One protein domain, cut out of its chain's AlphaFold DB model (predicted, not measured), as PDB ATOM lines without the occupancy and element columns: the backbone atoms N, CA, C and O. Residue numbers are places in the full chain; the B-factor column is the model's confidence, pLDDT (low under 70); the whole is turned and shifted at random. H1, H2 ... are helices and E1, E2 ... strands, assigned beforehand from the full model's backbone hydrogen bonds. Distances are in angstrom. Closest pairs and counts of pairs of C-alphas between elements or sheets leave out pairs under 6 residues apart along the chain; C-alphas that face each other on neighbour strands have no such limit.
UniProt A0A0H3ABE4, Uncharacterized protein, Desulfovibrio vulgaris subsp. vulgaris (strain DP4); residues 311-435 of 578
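Overview. This is residues 311 to 435 of the 578 residues of an uncharacterized protein of Desulfovibrio vulgaris subsp. vulgaris (strain DP4) (UniProt A0A0H3ABE4). A rounded domain in two halves: in one, H1 packs side by side with H4 and is crossed by H2 and H5, which also pack on each other, with H3 at a corner beyond H2, and two small antiparallel sheets, E1 - E2 and E3 - E4 - E5, make the other. E2 of the two-stranded sheet E1 - E2 runs on into E3 of the meander E3 - E4 - E5, in which each strand is the antiparallel neighbour of the one before, and a long loop, residues 344 to 373, leads from H3 to E1. The printed part has 125 residues with five named helices and five named strands, in the order H1 H2 H3 E1 E2 E3 E4 E5 H4 H5. The class is mixed, helices and strands; the whole is compact, with a radius of gyration of the C-alphas of 13.3 A and spans of 35 by 32 by 29 A.

Arrangement. H1, residues 311 to 321, touches H2, residues 326 to 332, at a steep tilt of 61 degrees, the C-alphas of Leu 320 and Ser 328 being closest at 4.7 A. H2 and H3, residues 334 to 343, touch only at the corner, with C-alphas 330 and 337 closest at 5.1 A. E1, residues 374 to 377, and E2, residues 383 to 385, form a hairpin, with N 384 and O 376 2.8 A apart. E2 runs on into E3, residues 387 to 389, at 37 degrees. E4, residues 395 to 398, forms hairpins with E3, N 397 to O 387 at 2.8 A, and with E5, residues 401 to 404, N 396 to O 403 at 2.8 A. H4, residues 407 to 415, only grazes this sheet with residues 409 to 413, and touches H1 at a shallow tilt of 20 degrees, opposite ways, closest at the C-alphas of Ala 317 and Ala 411, 4.2 A. H5, residues 423 to 433, touches H1, closest at C-alphas 312 and 426, 5.1 A, and is only just about perpendicular to it at 72 degrees. H5 also touches H2, closest at C-alphas 326 and 433, 6.2 A. Every O i to N i+4 pair is within hydrogen-bond range in H2, H3 and H4; in H1 5 of 7 are, in H5 6 of 7.

Along the chain. H1 begins at C-alpha 311, (77.385, 101.329, 121.335), and is 16.6 A long; H3 is 14.1 A, H4 12.3 A and H5 14.4 A. E1 begins at C-alpha 374, (81.365, 89.913, 113.463), and H5 ends at C-alpha 433, (83.630, 94.307, 130.154).

Size, cuts and confidence. The two C-alphas farthest apart, those of Thr 360 and Gly 435, are 37.9 A apart. The printed part has no cut, and the link from H3 to E1 is long. The mean pLDDT of the printed part is 91.3; residues 366 to 369 are under 70.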
ATOM      1  N   LEU A 311      76.788 101.220 120.005       98.00
ATOM      2  CA  LEU A 311      77.385 101.329 121.335       98.00
ATOM      3  C   LEU A 311      78.475 100.266 121.521       98.00
ATOM      4  O   LEU A 311      79.596 100.597 121.905       98.00
ATOM      5  N   ALA A 312      78.164  99.011 121.189       98.12
ATOM      6  CA  ALA A 312      79.110  97.909 121.281       98.12
ATOM      7  C   ALA A 312      80.335  98.127 120.387       98.12
ATOM      8  O   ALA A 312      81.442  97.963 120.872       98.12
ATOM      9  N   ALA A 313      80.175  98.538 119.125       97.94
ATOM     10  CA  ALA A 313      81.295  98.763 118.208       97.94
ATOM     11  C   ALA A 313      82.248  99.848 118.721       97.94
ATOM     12  O   ALA A 313      83.462  99.668 118.670       97.94
ATOM     13  N   ARG A 314      81.704 100.950 119.262       97.19
ATOM     14  CA  ARG A 314      82.506 102.050 119.812       97.19
ATOM     15  C   ARG A 314      83.344 101.611 121.013       97.19
ATOM     16  O   ARG A 314      84.509 101.984 121.111       97.19
ATOM     17  N   LEU A 315      82.745 100.843 121.919       98.38
ATOM     18  CA  LEU A 315      83.420 100.325 123.108       98.38
ATOM     19  C   LEU A 315      84.429  99.231 122.745       98.38
ATOM     20  O   LEU A 315      85.600  99.314 123.104       98.38
ATOM     21  N   LEU A 316      84.002  98.288 121.908       97.81
ATOM     22  CA  LEU A 316      84.810  97.174 121.439       97.81
ATOM     23  C   LEU A 316      86.059  97.640 120.690       97.81
ATOM     24  O   LEU A 316      87.129  97.090 120.914       97.81
ATOM     25  N   ALA A 317      85.967  98.671 119.844       97.25
ATOM     26  CA  ALA A 317      87.135  99.217 119.153       97.25
ATOM     27  C   ALA A 317      88.239  99.659 120.133       97.25
ATOM     28  O   ALA A 317      89.420  99.461 119.856       97.25
ATOM     29  N   ARG A 318      87.859 100.195 121.301       95.75
ATOM     30  CA  ARG A 318      88.801 100.518 122.377       95.75
ATOM     31  C   ARG A 318      89.341  99.252 123.033       95.75
ATOM     32  O   ARG A 318      90.551  99.101 123.175       95.75
ATOM     33  N   ASP A 319      88.446  98.346 123.414       97.38
ATOM     34  CA  ASP A 319      88.799  97.145 124.171       97.38
ATOM     35  C   ASP A 319      89.698  96.190 123.384       97.38
ATOM     36  O   ASP A 319      90.559  95.548 123.979       97.38
ATOM     37  N   LEU A 320      89.559  96.107 122.058       97.31
ATOM     38  CA  LEU A 320      90.420  95.269 121.218       97.31
ATOM     39  C   LEU A 320      91.900  95.652 121.360       97.31
ATOM     40  O   LEU A 320      92.752  94.768 121.410       97.31
ATOM     41  N   THR A 321      92.188  96.950 121.487       95.12
ATOM     42  CA  THR A 321      93.552  97.487 121.649       95.12
ATOM     43  C   THR A 321      94.072  97.441 123.090       95.12
ATOM     44  O   THR A 321      95.254  97.674 123.330       95.12
ATOM     45  N   ASP A 322      93.216  97.104 124.056       95.94
ATOM     46  CA  ASP A 322      93.602  96.871 125.445       95.94
ATOM     47  C   ASP A 322      93.819  95.372 125.678       95.94
ATOM     48  O   ASP A 322      92.864  94.609 125.831       95.94
ATOM     49  N   GLY A 323      95.082  94.944 125.739       93.62
ATOM     50  CA  GLY A 323      95.456  93.537 125.938       93.62
ATOM     51  C   GLY A 323      94.969  92.918 127.256       93.62
ATOM     52  O   GLY A 323      94.955  91.694 127.383       93.62
ATOM     53  N   ALA A 324      94.555  93.731 128.235       92.25
ATOM     54  CA  ALA A 324      93.961  93.245 129.478       92.25
ATOM     55  C   ALA A 324      92.441  93.029 129.371       92.25
ATOM     56  O   ALA A 324      91.858  92.342 130.219       92.25
ATOM     57  N   SER A 325      91.787  93.582 128.345       94.81
ATOM     58  CA  SER A 325      90.338  93.484 128.195       94.81
ATOM     59  C   SER A 325      89.890  92.036 127.987       94.81
ATOM     60  O   SER A 325      90.600  91.199 127.420       94.81
ATOM     61  N   ILE A 326      88.673  91.726 128.443       93.56
ATOM     62  CA  ILE A 326      88.080  90.395 128.270       93.56
ATOM     63  C   ILE A 326      88.011  90.036 126.782       93.56
ATOM     64  O   ILE A 326      88.362  88.923 126.394       93.56
ATOM     65  N   VAL A 327      87.591  90.981 125.937       93.88
ATOM     66  CA  VAL A 327      87.393  90.711 124.512       93.88
ATOM     67  C   VAL A 327      88.723  90.537 123.781       93.88
ATOM     68  O   VAL A 327      88.838  89.613 122.979       93.88
ATOM     69  N   SER A 328      89.742  91.341 124.098       96.19
ATOM     70  CA  SER A 328      91.085  91.193 123.521       96.19
ATOM     71  C   SER A 328      91.683  89.824 123.856       96.19
ATOM     72  O   SER A 328      92.092  89.088 122.955       96.19
ATOM     73  N   ARG A 329      91.612  89.402 125.128       95.50
ATOM     74  CA  ARG A 329      92.054  88.062 125.549       95.50
ATOM     75  C   ARG A 329      91.315  86.948 124.803       95.50
ATOM     76  O   ARG A 329      91.952  86.019 124.324       95.50
ATOM     77  N   LEU A 330      89.993  87.042 124.656       95.38
ATOM     78  CA  LEU A 330      89.199  86.018 123.960       95.38
ATOM     79  C   LEU A 330      89.480  85.943 122.457       95.38
ATOM     80  O   LEU A 330      89.421  84.854 121.889       95.38
ATOM     81  N   LEU A 331      89.732  87.077 121.800       95.69
ATOM     82  CA  LEU A 331      89.915  87.124 120.350       95.69
ATOM     83  C   LEU A 331      91.357  86.866 119.934       95.69
ATOM     84  O   LEU A 331      91.558  86.269 118.880       95.69
ATOM     85  N   PHE A 332      92.358  87.271 120.716       95.50
ATOM     86  CA  PHE A 332      93.749  87.249 120.258       95.50
ATOM     87  C   PHE A 332      94.601  86.145 120.887       95.50
ATOM     88  O   PHE A 332      95.485  85.646 120.191       95.50
ATOM     89  N   ASP A 333      94.295  85.656 122.097       94.75
ATOM     90  CA  ASP A 333      94.915  84.418 122.595       94.75
ATOM     91  C   ASP A 333      94.359  83.206 121.817       94.75
ATOM     92  O   ASP A 333      93.163  82.907 121.918       94.75
ATOM     93  N   PRO A 334      95.190  82.468 121.053       94.56
ATOM     94  CA  PRO A 334      94.730  81.318 120.279       94.56
ATOM     95  C   PRO A 334      94.074  80.223 121.129       94.56
ATOM     96  O   PRO A 334      93.153  79.548 120.659       94.56
ATOM     97  N   ALA A 335      94.534  80.025 122.369       94.50
ATOM     98  CA  ALA A 335      93.970  79.011 123.251       94.50
ATOM     99  C   ALA A 335      92.573  79.423 123.733       94.50
ATOM    100  O   ALA A 335      91.627  78.637 123.609       94.50
ATOM    101  N   ALA A 336      92.420  80.658 124.222       95.50
ATOM    102  CA  ALA A 336      91.123  81.206 124.604       95.50
ATOM    103  C   ALA A 336      90.142  81.238 123.423       95.50
ATOM    104  O   ALA A 336      89.032  80.712 123.547       95.50
ATOM    105  N   ARG A 337      90.568  81.748 122.258       95.75
ATOM    106  CA  ARG A 337      89.757  81.838 121.032       95.75
ATOM    107  C   ARG A 337      89.186  80.486 120.613       95.75
ATOM    108  O   ARG A 337      87.983  80.352 120.385       95.75
ATOM    109  N   ARG A 338      90.022  79.447 120.554       94.81
ATOM    110  CA  ARG A 338      89.576  78.100 120.165       94.81
ATOM    111  C   ARG A 338      88.589  77.505 121.161       94.81
ATOM    112  O   ARG A 338      87.625  76.848 120.757       94.81
ATOM    113  N   ARG A 339      88.811  77.740 122.458       95.88
ATOM    114  CA  ARG A 339      87.925  77.255 123.520       95.88
ATOM    115  C   ARG A 339      86.574  77.962 123.467       95.88
ATOM    116  O   ARG A 339      85.562  77.269 123.482       95.88
ATOM    117  N   ILE A 340      86.536  79.291 123.335       96.00
ATOM    118  CA  ILE A 340      85.268  80.035 123.291       96.00
ATOM    119  C   ILE A 340      84.449  79.700 122.037       96.00
ATOM    120  O   ILE A 340      83.246  79.465 122.143       96.00
ATOM    121  N   LEU A 341      85.100  79.566 120.872       95.00
ATOM    122  CA  LEU A 341      84.448  79.142 119.627       95.00
ATOM    123  C   LEU A 341      83.791  77.770 119.770       95.00
ATOM    124  O   LEU A 341      82.617  77.614 119.441       95.00
ATOM    125  N   SER A 342      84.537  76.804 120.310       94.19
ATOM    126  CA  SER A 342      84.050  75.440 120.528       94.19
ATOM    127  C   SER A 342      82.923  75.382 121.560       94.19
ATOM    128  O   SER A 342      81.952  74.661 121.355       94.19
ATOM    129  N   ARG A 343      83.028  76.141 122.662       94.88
ATOM    130  CA  ARG A 343      82.027  76.138 123.744       94.88
ATOM    131  C   ARG A 343      80.684  76.719 123.319       94.88
ATOM    132  O   ARG A 343      79.662  76.244 123.796       94.88
ATOM    133  N   LEU A 344      80.689  77.720 122.439       94.00
ATOM    134  CA  LEU A 344      79.478  78.408 121.979       94.00
ATOM    135  C   LEU A 344      78.959  77.914 120.622       94.00
ATOM    136  O   LEU A 344      78.001  78.472 120.082       94.00
ATOM    137  N   ALA A 345      79.576  76.875 120.054       92.81
ATOM    138  CA  ALA A 345      79.117  76.278 118.810       92.81
ATOM    139  C   ALA A 345      77.738  75.624 119.000       92.81
ATOM    140  O   ALA A 345      77.576  74.696 119.788       92.81
ATOM    141  N   GLY A 346      76.742  76.099 118.253       88.88
ATOM    142  CA  GLY A 346      75.350  75.652 118.358       88.88
ATOM    143  C   GLY A 346      74.524  76.410 119.402       88.88
ATOM    144  O   GLY A 346      73.307  76.233 119.450       88.88
ATOM    145  N   THR A 347      75.137  77.296 120.193       89.38
ATOM    146  CA  THR A 347      74.400  78.192 121.089       89.38
ATOM    147  C   THR A 347      73.605  79.201 120.262       89.38
ATOM    148  O   THR A 347      74.133  79.855 119.358       89.38
ATOM    149  N   ARG A 348      72.312  79.351 120.575       83.50
ATOM    150  CA  ARG A 348      71.433  80.310 119.894       83.50
ATOM    151  C   ARG A 348      72.028  81.720 119.969       83.50
ATOM    152  O   ARG A 348      72.493  82.145 121.016       83.50
ATOM    153  N   GLY A 349      71.998  82.450 118.855       82.56
ATOM    154  CA  GLY A 349      72.543  83.809 118.782       82.56
ATOM    155  C   GLY A 349      74.070  83.893 118.649       82.56
ATOM    156  O   GLY A 349      74.577  84.979 118.383       82.56
ATOM    157  N   CYS A 350      74.794  82.773 118.768       90.44
ATOM    158  CA  CYS A 350      76.229  82.687 118.494       90.44
ATOM    159  C   CYS A 350      76.470  82.187 117.058       90.44
ATOM    160  O   CYS A 350      76.041  82.821 116.093       90.44
ATOM    161  N   TRP A 351      77.161  81.059 116.908       91.88
ATOM    162  CA  TRP A 351      77.615  80.512 115.634       91.88
ATOM    163  C   TRP A 351      77.572  78.986 115.639       91.88
ATOM    164  O   TRP A 351      77.384  78.345 116.669       91.88
ATOM    165  N   THR A 352      77.771  78.390 114.469       90.44
ATOM    166  CA  THR A 352      77.970  76.941 114.319       90.44
ATOM    167  C   THR A 352      79.452  76.601 114.209       90.44
ATOM    168  O   THR A 352      80.278  77.488 114.007       90.44
ATOM    169  N   ALA A 353      79.794  75.310 114.295       89.31
ATOM    170  CA  ALA A 353      81.151  74.832 114.003       89.31
ATOM    171  C   ALA A 353      81.614  75.243 112.593       89.31
ATOM    172  O   ALA A 353      82.771  75.603 112.393       89.31
ATOM    173  N   HIS A 354      80.671  75.329 111.649       89.19
ATOM    174  CA  HIS A 354      80.918  75.847 110.309       89.19
ATOM    175  C   HIS A 354      81.353  77.310 110.271       89.19
ATOM    176  O   HIS A 354      81.730  77.773 109.214       89.19
ATOM    177  N   ALA A 355      81.309  78.085 111.352       89.12
ATOM    178  CA  ALA A 355      81.837  79.446 111.320       89.12
ATOM    179  C   ALA A 355      83.365  79.499 111.487       89.12
ATOM    180  O   ALA A 355      83.961  80.540 111.226       89.12
ATOM    181  N   PHE A 356      83.998  78.407 111.918       89.62
ATOM    182  CA  PHE A 356      85.428  78.371 112.247       89.62
ATOM    183  C   PHE A 356      86.105  77.037 111.891       89.62
ATOM    184  O   PHE A 356      87.221  76.763 112.329       89.62
ATOM    185  N   ASP A 357      85.439  76.193 111.101       83.50
ATOM    186  CA  ASP A 357      86.051  75.031 110.462       83.50
ATOM    187  C   ASP A 357      86.568  75.383 109.052       83.50
ATOM    188  O   ASP A 357      86.188  76.388 108.444       83.50
ATOM    189  N   ALA A 358      87.438  74.532 108.506       72.19
ATOM    190  CA  ALA A 358      88.006  74.698 107.166       72.19
ATOM    191  C   ALA A 358      87.035  74.292 106.030       72.19
ATOM    192  O   ALA A 358      87.475  73.945 104.934       72.19
ATOM    193  N   THR A 359      85.718  74.267 106.279       75.44
ATOM    194  CA  THR A 359      84.733  73.840 105.273       75.44
ATOM    195  C   THR A 359      84.372  74.961 104.300       75.44
ATOM    196  O   THR A 359      84.512  76.149 104.585       75.44
ATOM    197  N   THR A 360      83.845  74.577 103.137       73.00
ATOM    198  CA  THR A 360      83.268  75.495 102.142       73.00
ATOM    199  C   THR A 360      81.750  75.627 102.275       73.00
ATOM    200  O   THR A 360      81.111  76.271 101.442       73.00
ATOM    201  N   THR A 361      81.156  75.028 103.314       80.44
ATOM    202  CA  THR A 361      79.710  75.060 103.540       80.44
ATOM    203  C   THR A 361      79.239  76.514 103.646       80.44
ATOM    204  O   THR A 361      79.766  77.266 104.475       80.44
ATOM    205  N   PRO A 362      78.259  76.946 102.833       79.81
ATOM    206  CA  PRO A 362      77.748  78.305 102.913       79.81
ATOM    207  C   PRO A 362      77.178  78.597 104.303       79.81
ATOM    208  O   PRO A 362      76.326  77.867 104.810       79.81
ATOM    209  N   LEU A 363      77.628  79.695 104.907       84.81
ATOM    210  CA  LEU A 363      77.009  80.226 106.114       84.81
ATOM    211  C   LEU A 363      75.735  80.980 105.711       84.81
ATOM    212  O   LEU A 363      75.789  81.847 104.830       84.81
ATOM    213  N   PRO A 364      74.572  80.671 106.303       79.12
ATOM    214  CA  PRO A 364      73.343  81.345 105.938       79.12
ATOM    215  C   PRO A 364      73.339  82.775 106.474       79.12
ATOM    216  O   PRO A 364      73.824  83.076 107.563       79.12
ATOM    217  N   ARG A 365      72.715  83.669 105.707       75.56
ATOM    218  CA  ARG A 365      72.517  85.070 106.102       75.56
ATOM    219  C   ARG A 365      71.476  85.218 107.210       75.56
ATOM    220  O   ARG A 365      71.408  86.260 107.846       75.56
ATOM    221  N   THR A 366      70.630  84.218 107.435       67.00
ATOM    222  CA  THR A 366      69.544  84.235 108.423       67.00
ATOM    223  C   THR A 366      69.440  82.907 109.160       67.00
ATOM    224  O   THR A 366      69.906  81.883 108.670       67.00
ATOM    225  N   GLY A 367      68.824  82.922 110.343       62.88
ATOM    226  CA  GLY A 367      68.628  81.724 111.162       62.88
ATOM    227  C   GLY A 367      69.757  81.456 112.162       62.88
ATOM    228  O   GLY A 367      70.503  82.356 112.542       62.88
ATOM    229  N   SER A 368      69.845  80.206 112.618       57.66
ATOM    230  CA  SER A 368      70.646  79.771 113.771       57.66
ATOM    231  C   SER A 368      72.145  79.606 113.513       57.66
ATOM    232  O   SER A 368      72.884  79.390 114.468       57.66
ATOM    233  N   ASN A 369      72.613  79.674 112.260       59.72
ATOM    234  CA  ASN A 369      73.978  79.232 111.934       59.72
ATOM    235  C   ASN A 369      75.052  80.336 111.983       59.72
ATOM    236  O   ASN A 369      76.229  80.020 111.819       59.72
ATOM    237  N   GLY A 370      74.648  81.572 112.297       76.81
ATOM    238  CA  GLY A 370      75.488  82.643 112.844       76.81
ATOM    239  C   GLY A 370      76.695  83.105 112.022       76.81
ATOM    240  O   GLY A 370      76.843  82.799 110.842       76.81
ATOM    241  N   THR A 371      77.550  83.885 112.681       91.06
ATOM    242  CA  THR A 371      78.800  84.445 112.148       91.06
ATOM    243  C   THR A 371      79.910  84.301 113.185       91.06
ATOM    244  O   THR A 371      79.628  84.370 114.383       91.06
ATOM    245  N   ALA A 372      81.164  84.143 112.764       92.88
ATOM    246  CA  ALA A 372      82.288  84.182 113.692       92.88
ATOM    247  C   ALA A 372      82.537  85.630 114.135       92.88
ATOM    248  O   ALA A 372      83.091  86.425 113.378       92.88
ATOM    249  N   PHE A 373      82.132  85.951 115.370       95.38
ATOM    250  CA  PHE A 373      82.328  87.228 116.075       95.38
ATOM    251  C   PHE A 373      81.666  88.474 115.463       95.38
ATOM    252  O   PHE A 373      81.028  89.229 116.191       95.38
ATOM    253  N   PHE A 374      81.771  88.689 114.152       96.00
ATOM    254  CA  PHE A 374      81.365  89.913 113.463       96.00
ATOM    255  C   PHE A 374      80.552  89.618 112.211       96.00
ATOM    256  O   PHE A 374      80.752  88.605 111.547       96.00
ATOM    257  N   TRP A 375      79.664  90.533 111.850       95.12
ATOM    258  CA  TRP A 375      79.001  90.579 110.552       95.12
ATOM    259  C   TRP A 375      79.654  91.648 109.674       95.12
ATOM    260  O   TRP A 375      80.213  92.619 110.177       95.12
ATOM    261  N   THR A 376      79.515  91.517 108.359       95.06
ATOM    262  CA  THR A 376      79.713  92.630 107.414       95.06
ATOM    263  C   THR A 376      78.443  92.817 106.581       95.06
ATOM    264  O   THR A 376      77.479  92.069 106.756       95.06
ATOM    265  N   VAL A 377      78.404  93.807 105.692       93.25
ATOM    266  CA  VAL A 377      77.267  94.051 104.791       93.25
ATOM    267  C   VAL A 377      77.695  94.100 103.327       93.25
ATOM    268  O   VAL A 377      78.829  94.456 103.003       93.25
ATOM    269  N   ASP A 378      76.784  93.729 102.425       91.94
ATOM    270  CA  ASP A 378      76.942  94.009 100.995       91.94
ATOM    271  C   ASP A 378      76.601  95.471 100.651       91.94
ATOM    272  O   ASP A 378      76.183  96.255 101.501       91.94
ATOM    273  N   ALA A 379      76.761  95.842  99.376       91.31
ATOM    274  CA  ALA A 379      76.462  97.188  98.881       91.31
ATOM    275  C   ALA A 379      74.977  97.591  99.012       91.31
ATOM    276  O   ALA A 379      74.648  98.765  98.882       91.31
ATOM    277  N   THR A 380      74.078  96.633  99.260       92.12
ATOM    278  CA  THR A 380      72.643  96.866  99.500       92.12
ATOM    279  C   THR A 380      72.290  96.863 100.992       92.12
ATOM    280  O   THR A 380      71.114  96.931 101.361       92.12
ATOM    281  N   GLY A 381      73.300  96.768 101.862       93.69
ATOM    282  CA  GLY A 381      73.133  96.734 103.308       93.69
ATOM    283  C   GLY A 381      72.610  95.398 103.834       93.69
ATOM    284  O   GLY A 381      72.073  95.349 104.936       93.69
ATOM    285  N   ARG A 382      72.711  94.302 103.072       92.81
ATOM    286  CA  ARG A 382      72.337  92.967 103.568       92.81
ATOM    287  C   ARG A 382      73.499  92.380 104.342       92.81
ATOM    288  O   ARG A 382      74.632  92.406 103.866       92.81
ATOM    289  N   ARG A 383      73.221  91.796 105.506       91.81
ATOM    290  CA  ARG A 383      74.268  91.165 106.315       91.81
ATOM    291  C   ARG A 383      74.879  89.946 105.628       91.81
ATOM    292  O   ARG A 383      74.185  89.124 105.023       91.81
ATOM    293  N   ILE A 384      76.186  89.816 105.792       92.50
ATOM    294  CA  ILE A 384      77.005  88.717 105.308       92.50
ATOM    295  C   ILE A 384      77.717  88.100 106.520       92.50
ATOM    296  O   ILE A 384      78.405  88.827 107.247       92.50
ATOM    297  N   PRO A 385      77.567  86.784 106.753       93.50
ATOM    298  CA  PRO A 385      78.329  86.090 107.780       93.50
ATOM    299  C   PRO A 385      79.802  85.984 107.378       93.50
ATOM    300  O   PRO A 385      80.133  85.782 106.205       93.50
ATOM    301  N   LEU A 386      80.671  86.089 108.375       93.69
ATOM    302  CA  LEU A 386      82.109  85.914 108.279       93.69
ATOM    303  C   LEU A 386      82.506  84.578 108.904       93.69
ATOM    304  O   LEU A 386      81.997  84.175 109.954       93.69
ATOM    305  N   ARG A 387      83.440  83.905 108.242       93.56
ATOM    306  CA  ARG A 387      84.094  82.688 108.709       93.56
ATOM    307  C   ARG A 387      85.473  83.035 109.242       93.56
ATOM    308  O   ARG A 387      86.192  83.793 108.595       93.56
ATOM    309  N   LEU A 388      85.853  82.454 110.370       94.56
ATOM    310  CA  LEU A 388      87.221  82.514 110.856       94.56
ATOM    311  C   LEU A 388      88.063  81.422 110.190       94.56
ATOM    312  O   LEU A 388      87.797  80.235 110.355       94.56
ATOM    313  N   ASP A 389      89.103  81.842 109.484       90.88
ATOM    314  CA  ASP A 389      90.253  81.010 109.150       90.88
ATOM    315  C   ASP A 389      91.288  81.201 110.270       90.88
ATOM    316  O   ASP A 389      91.893  82.265 110.381       90.88
ATOM    317  N   ASP A 390      91.425  80.197 111.143       85.25
ATOM    318  CA  ASP A 390      92.316  80.208 112.318       85.25
ATOM    319  C   ASP A 390      93.681  79.554 112.016       85.25
ATOM    320  O   ASP A 390      94.210  78.770 112.807       85.25
ATOM    321  N   THR A 391      94.240  79.820 110.831       82.25
ATOM    322  CA  THR A 391      95.611  79.421 110.464       82.25
ATOM    323  C   THR A 391      96.665  80.331 111.121       82.25
ATOM    324  O   THR A 391      96.366  81.122 112.013       82.25
ATOM    325  N   THR A 392      97.939  80.215 110.717       77.38
ATOM    326  CA  THR A 392      99.065  80.970 111.312       77.38
ATOM    327  C   THR A 392      98.847  82.486 111.357       77.38
ATOM    328  O   THR A 392      99.395  83.142 112.240       77.38
ATOM    329  N   ARG A 393      98.045  83.040 110.438       87.31
ATOM    330  CA  ARG A 393      97.573  84.427 110.471       87.31
ATOM    331  C   ARG A 393      96.046  84.433 110.435       87.31
ATOM    332  O   ARG A 393      95.485  84.317 109.343       87.31
ATOM    333  N   PRO A 394      95.380  84.540 111.596       93.00
ATOM    334  CA  PRO A 394      93.938  84.414 111.651       93.00
ATOM    335  C   PRO A 394      93.244  85.549 110.890       93.00
ATOM    336  O   PRO A 394      93.647  86.714 110.957       93.00
ATOM    337  N   VAL A 395      92.194  85.209 110.146       95.38
ATOM    338  CA  VAL A 395      91.488  86.143 109.260       95.38
ATOM    339  C   VAL A 395      90.000  85.805 109.186       95.38
ATOM    340  O   VAL A 395      89.608  84.642 109.114       95.38
ATOM    341  N   LEU A 396      89.155  86.832 109.190       95.75
ATOM    342  CA  LEU A 396      87.717  86.710 108.961       95.75
ATOM    343  C   LEU A 396      87.421  86.886 107.472       95.75
ATOM    344  O   LEU A 396      87.861  87.863 106.864       95.75
ATOM    345  N   THR A 397      86.679  85.955 106.873       93.12
ATOM    346  CA  THR A 397      86.480  85.909 105.419       93.12
ATOM    347  C   THR A 397      85.037  85.648 105.008       93.12
ATOM    348  O   THR A 397      84.284  84.962 105.701       93.12
ATOM    349  N   SER A 398      84.649  86.198 103.855       90.50
ATOM    350  CA  SER A 398      83.424  85.829 103.139       90.50
ATOM    351  C   SER A 398      83.531  86.245 101.672       90.50
ATOM    352  O   SER A 398      83.510  87.437 101.353       90.50
ATOM    353  N   GLY A 399      83.694  85.266 100.776       86.31
ATOM    354  CA  GLY A 399      84.058  85.533  99.380       86.31
ATOM    355  C   GLY A 399      85.358  86.340  99.302       86.31
ATOM    356  O   GLY A 399      86.347  85.981  99.939       86.31
ATOM    357  N   ASP A 400      85.327  87.463  98.586       87.25
ATOM    358  CA  ASP A 400      86.489  88.349  98.407       87.25
ATOM    359  C   ASP A 400      86.769  89.256  99.618       87.25
ATOM    360  O   ASP A 400      87.790  89.944  99.669       87.25
ATOM    361  N   ARG A 401      85.875  89.283 100.613       91.62
ATOM    362  CA  ARG A 401      86.042  90.109 101.815       91.62
ATOM    363  C   ARG A 401      86.969  89.410 102.794       91.62
ATOM    364  O   ARG A 401      86.742  88.248 103.133       91.62
ATOM    365  N   ARG A 402      87.984  90.131 103.271       94.62
ATOM    366  CA  ARG A 402      88.988  89.633 104.216       94.62
ATOM    367  C   ARG A 402      89.297  90.707 105.253       94.62
ATOM    368  O   ARG A 402      89.616  91.831 104.881       94.62
ATOM    369  N   PHE A 403      89.244  90.342 106.528       96.44
ATOM    370  CA  PHE A 403      89.596  91.210 107.650       96.44
ATOM    371  C   PHE A 403      90.618  90.490 108.522       96.44
ATOM    372  O   PHE A 403      90.333  89.404 109.031       96.44
ATOM    373  N   ALA A 404      91.818  91.057 108.664       96.06
ATOM    374  CA  ALA A 404      92.837  90.496 109.545       96.06
ATOM    375  C   ALA A 404      92.313  90.471 110.987       96.06
ATOM    376  O   ALA A 404      91.727  91.452 111.448       96.06
ATOM    377  N   LEU A 405      92.509  89.356 111.695       96.00
ATOM    378  CA  LEU A 405      92.138  89.247 113.104       96.00
ATOM    379  C   LEU A 405      93.246  89.862 113.978       96.00
ATOM    380  O   LEU A 405      93.896  89.172 114.760       96.00
ATOM    381  N   GLU A 406      93.463  91.166 113.809       95.69
ATOM    382  CA  GLU A 406      94.461  91.980 114.514       95.69
ATOM    383  C   GLU A 406      93.766  93.171 115.206       95.69
ATOM    384  O   GLU A 406      92.799  93.700 114.643       95.69
ATOM    385  N   PRO A 407      94.218  93.606 116.401       96.62
ATOM    386  CA  PRO A 407      93.540  94.637 117.191       96.62
ATOM    387  C   PRO A 407      93.215  95.914 116.411       96.62
ATOM    388  O   PRO A 407      92.053  96.318 116.338       96.62
ATOM    389  N   GLU A 408      94.221  96.517 115.782       96.44
ATOM    390  CA  GLU A 408      94.108  97.794 115.080       96.44
ATOM    391  C   GLU A 408      93.266  97.666 113.806       96.44
ATOM    392  O   GLU A 408      92.459  98.545 113.505       96.44
ATOM    393  N   ALA A 409      93.404  96.550 113.082       96.62
ATOM    394  CA  ALA A 409      92.644  96.288 111.862       96.62
ATOM    395  C   ALA A 409      91.143  96.137 112.152       96.62
ATOM    396  O   ALA A 409      90.307  96.720 111.459       96.62
ATOM    397  N   LEU A 410      90.790  95.384 113.200       97.88
ATOM    398  CA  LEU A 410      89.400  95.213 113.618       97.88
ATOM    399  C   LEU A 410      88.820  96.508 114.198       97.88
ATOM    400  O   LEU A 410      87.686  96.858 113.870       97.88
ATOM    401  N   ALA A 411      89.585  97.240 115.015       97.44
ATOM    402  CA  ALA A 411      89.159  98.526 115.562       97.44
ATOM    403  C   ALA A 411      88.881  99.555 114.450       97.44
ATOM    404  O   ALA A 411      87.838 100.210 114.472       97.44
ATOM    405  N   GLY A 412      89.760  99.641 113.443       97.19
ATOM    406  CA  GLY A 412      89.554 100.479 112.260       97.19
ATOM    407  C   GLY A 412      88.302 100.080 111.475       97.19
ATOM    408  O   GLY A 412      87.446 100.920 111.204       97.19
ATOM    409  N   ALA A 413      88.120  98.785 111.201       97.19
ATOM    410  CA  ALA A 413      86.956  98.294 110.461       97.19
ATOM    411  C   ALA A 413      85.618  98.499 111.204       97.19
ATOM    412  O   ALA A 413      84.587  98.710 110.561       97.19
ATOM    413  N   LEU A 414      85.615  98.457 112.542       97.06
ATOM    414  CA  LEU A 414      84.457  98.825 113.365       97.06
ATOM    415  C   LEU A 414      84.173 100.332 113.293       97.06
ATOM    416  O   LEU A 414      83.016 100.727 113.161       97.06
ATOM    417  N   HIS A 415      85.214 101.168 113.357       94.25
ATOM    418  CA  HIS A 415      85.083 102.624 113.262       94.25
ATOM    419  C   HIS A 415      84.522 103.068 111.904       94.25
ATOM    420  O   HIS A 415      83.648 103.930 111.845       94.25
ATOM    421  N   GLU A 416      84.975 102.433 110.823       93.69
ATOM    422  CA  GLU A 416      84.521 102.690 109.453       93.69
ATOM    423  C   GLU A 416      83.153 102.057 109.128       93.69
ATOM    424  O   GLU A 416      82.612 102.273 108.044       93.69
ATOM    425  N   GLY A 417      82.575 101.267 110.042       92.12
ATOM    426  CA  GLY A 417      81.295 100.581 109.827       92.12
ATOM    427  C   GLY A 417      81.358  99.428 108.816       92.12
ATOM    428  O   GLY A 417      80.323  98.978 108.326       92.12
ATOM    429  N   LEU A 418      82.559  98.932 108.498       94.06
ATOM    430  CA  LEU A 418      82.765  97.767 107.629       94.06
ATOM    431  C   LEU A 418      82.455  96.448 108.350       94.06
ATOM    432  O   LEU A 418      82.057  95.463 107.713       94.06
ATOM    433  N   LEU A 419      82.636  96.440 109.673       96.19
ATOM    434  CA  LEU A 419      82.274  95.353 110.572       96.19
ATOM    435  C   LEU A 419      81.208  95.799 111.569       96.19
ATOM    436  O   LEU A 419      81.207  96.924 112.058       96.19
ATOM    437  N   MET A 420      80.333  94.862 111.916       95.62
ATOM    438  CA  MET A 420      79.337  95.008 112.970       95.62
ATOM    439  C   MET A 420      79.559  93.903 114.003       95.62
ATOM    440  O   MET A 420      79.682  92.738 113.611       95.62
ATOM    441  N   PRO A 421      79.589  94.213 115.309       95.94
ATOM    442  CA  PRO A 421      79.669  93.188 116.340       95.94
ATOM    443  C   PRO A 421      78.503  92.199 116.222       95.94
ATOM    444  O   PRO A 421      77.343  92.587 116.095       95.94
ATOM    445  N   GLY A 422      78.809  90.903 116.253       93.88
ATOM    446  CA  GLY A 422      77.809  89.866 116.467       93.88
ATOM    447  C   GLY A 422      77.311  89.877 117.912       93.88
ATOM    448  O   GLY A 422      77.927  90.478 118.790       93.88
ATOM    449  N   LEU A 423      76.211  89.166 118.174       92.50
ATOM    450  CA  LEU A 423      75.522  89.182 119.471       92.50
ATOM    451  C   LEU A 423      76.453  88.864 120.654       92.50
ATOM    452  O   LEU A 423      76.401  89.539 121.678       92.50
ATOM    453  N   PHE A 424      77.339  87.878 120.477       94.19
ATOM    454  CA  PHE A 424      78.366  87.527 121.457       94.19
ATOM    455  C   PHE A 424      79.296  88.708 121.763       94.19
ATOM    456  O   PHE A 424      79.406  89.119 122.915       94.19
ATOM    457  N   CYS A 425      79.930  89.291 120.740       95.94
ATOM    458  CA  CYS A 425      80.836  90.424 120.922       95.94
ATOM    459  C   CYS A 425      80.115  91.620 121.546       95.94
ATOM    460  O   CYS A 425      80.681  92.272 122.420       95.94
ATOM    461  N   SER A 426      78.858  91.867 121.171       95.75
ATOM    462  CA  SER A 426      78.052  92.919 121.782       95.75
ATOM    463  C   SER A 426      77.851  92.698 123.277       95.75
ATOM    464  O   SER A 426      78.201  93.570 124.066       95.75
ATOM    465  N   TYR A 427      77.333  91.546 123.706       93.44
ATOM    466  CA  TYR A 427      77.020  91.352 125.125       93.44
ATOM    467  C   TYR A 427      78.242  91.117 126.008       93.44
ATOM    468  O   TYR A 427      78.234  91.564 127.153       93.44
ATOM    469  N   VAL A 428      79.311  90.496 125.508       92.81
ATOM    470  CA  VAL A 428      80.561  90.406 126.280       92.81
ATOM    471  C   VAL A 428      81.147  91.802 126.505       92.81
ATOM    472  O   VAL A 428      81.551  92.128 127.618       92.81
ATOM    473  N   THR A 429      81.114  92.670 125.494       95.44
ATOM    474  CA  THR A 429      81.545  94.068 125.646       95.44
ATOM    475  C   THR A 429      80.646  94.806 126.646       95.44
ATOM    476  O   THR A 429      81.105  95.347 127.647       95.44
ATOM    477  N   LEU A 430      79.332  94.793 126.426       95.19
ATOM    478  CA  LEU A 430      78.395  95.607 127.199       95.19
ATOM    479  C   LEU A 430      78.218  95.117 128.644       95.19
ATOM    480  O   LEU A 430      78.278  95.921 129.576       95.19
ATOM    481  N   ALA A 431      78.012  93.815 128.843       91.50
ATOM    482  CA  ALA A 431      77.684  93.251 130.149       91.50
ATOM    483  C   ALA A 431      78.923  92.852 130.960       91.50
ATOM    484  O   ALA A 431      79.040  93.226 132.128       91.50
ATOM    485  N   LEU A 432      79.867  92.119 130.360       89.31
ATOM    486  CA  LEU A 432      81.050  91.629 131.080       89.31
ATOM    487  C   LEU A 432      82.105  92.719 131.251       89.31
ATOM    488  O   LEU A 432      82.499  93.003 132.379       89.31
ATOM    489  N   GLN A 433      82.534  93.336 130.150       92.69
ATOM    490  CA  GLN A 433      83.630  94.307 130.154       92.69
ATOM    491  C   GLN A 433      83.203  95.665 130.732       92.69
ATOM    492  O   GLN A 433      83.963  96.290 131.470       92.69
ATOM    493  N   HIS A 434      81.976  96.113 130.445       94.06
ATOM    494  CA  HIS A 434      81.515  97.453 130.820       94.06
ATOM    495  C   HIS A 434      80.427  97.518 131.900       94.06
ATOM    496  O   HIS A 434      80.077  98.622 132.326       94.06
ATOM    497  N   GLY A 435      79.949  96.375 132.395       91.44
ATOM    498  CA  GLY A 435      79.129  96.300 133.607       91.44
ATOM    499  C   GLY A 435      77.646  96.636 133.440       91.44
ATOM    500  O   GLY A 435      76.975  96.868 134.444       91.44
TER     501      GLY A 435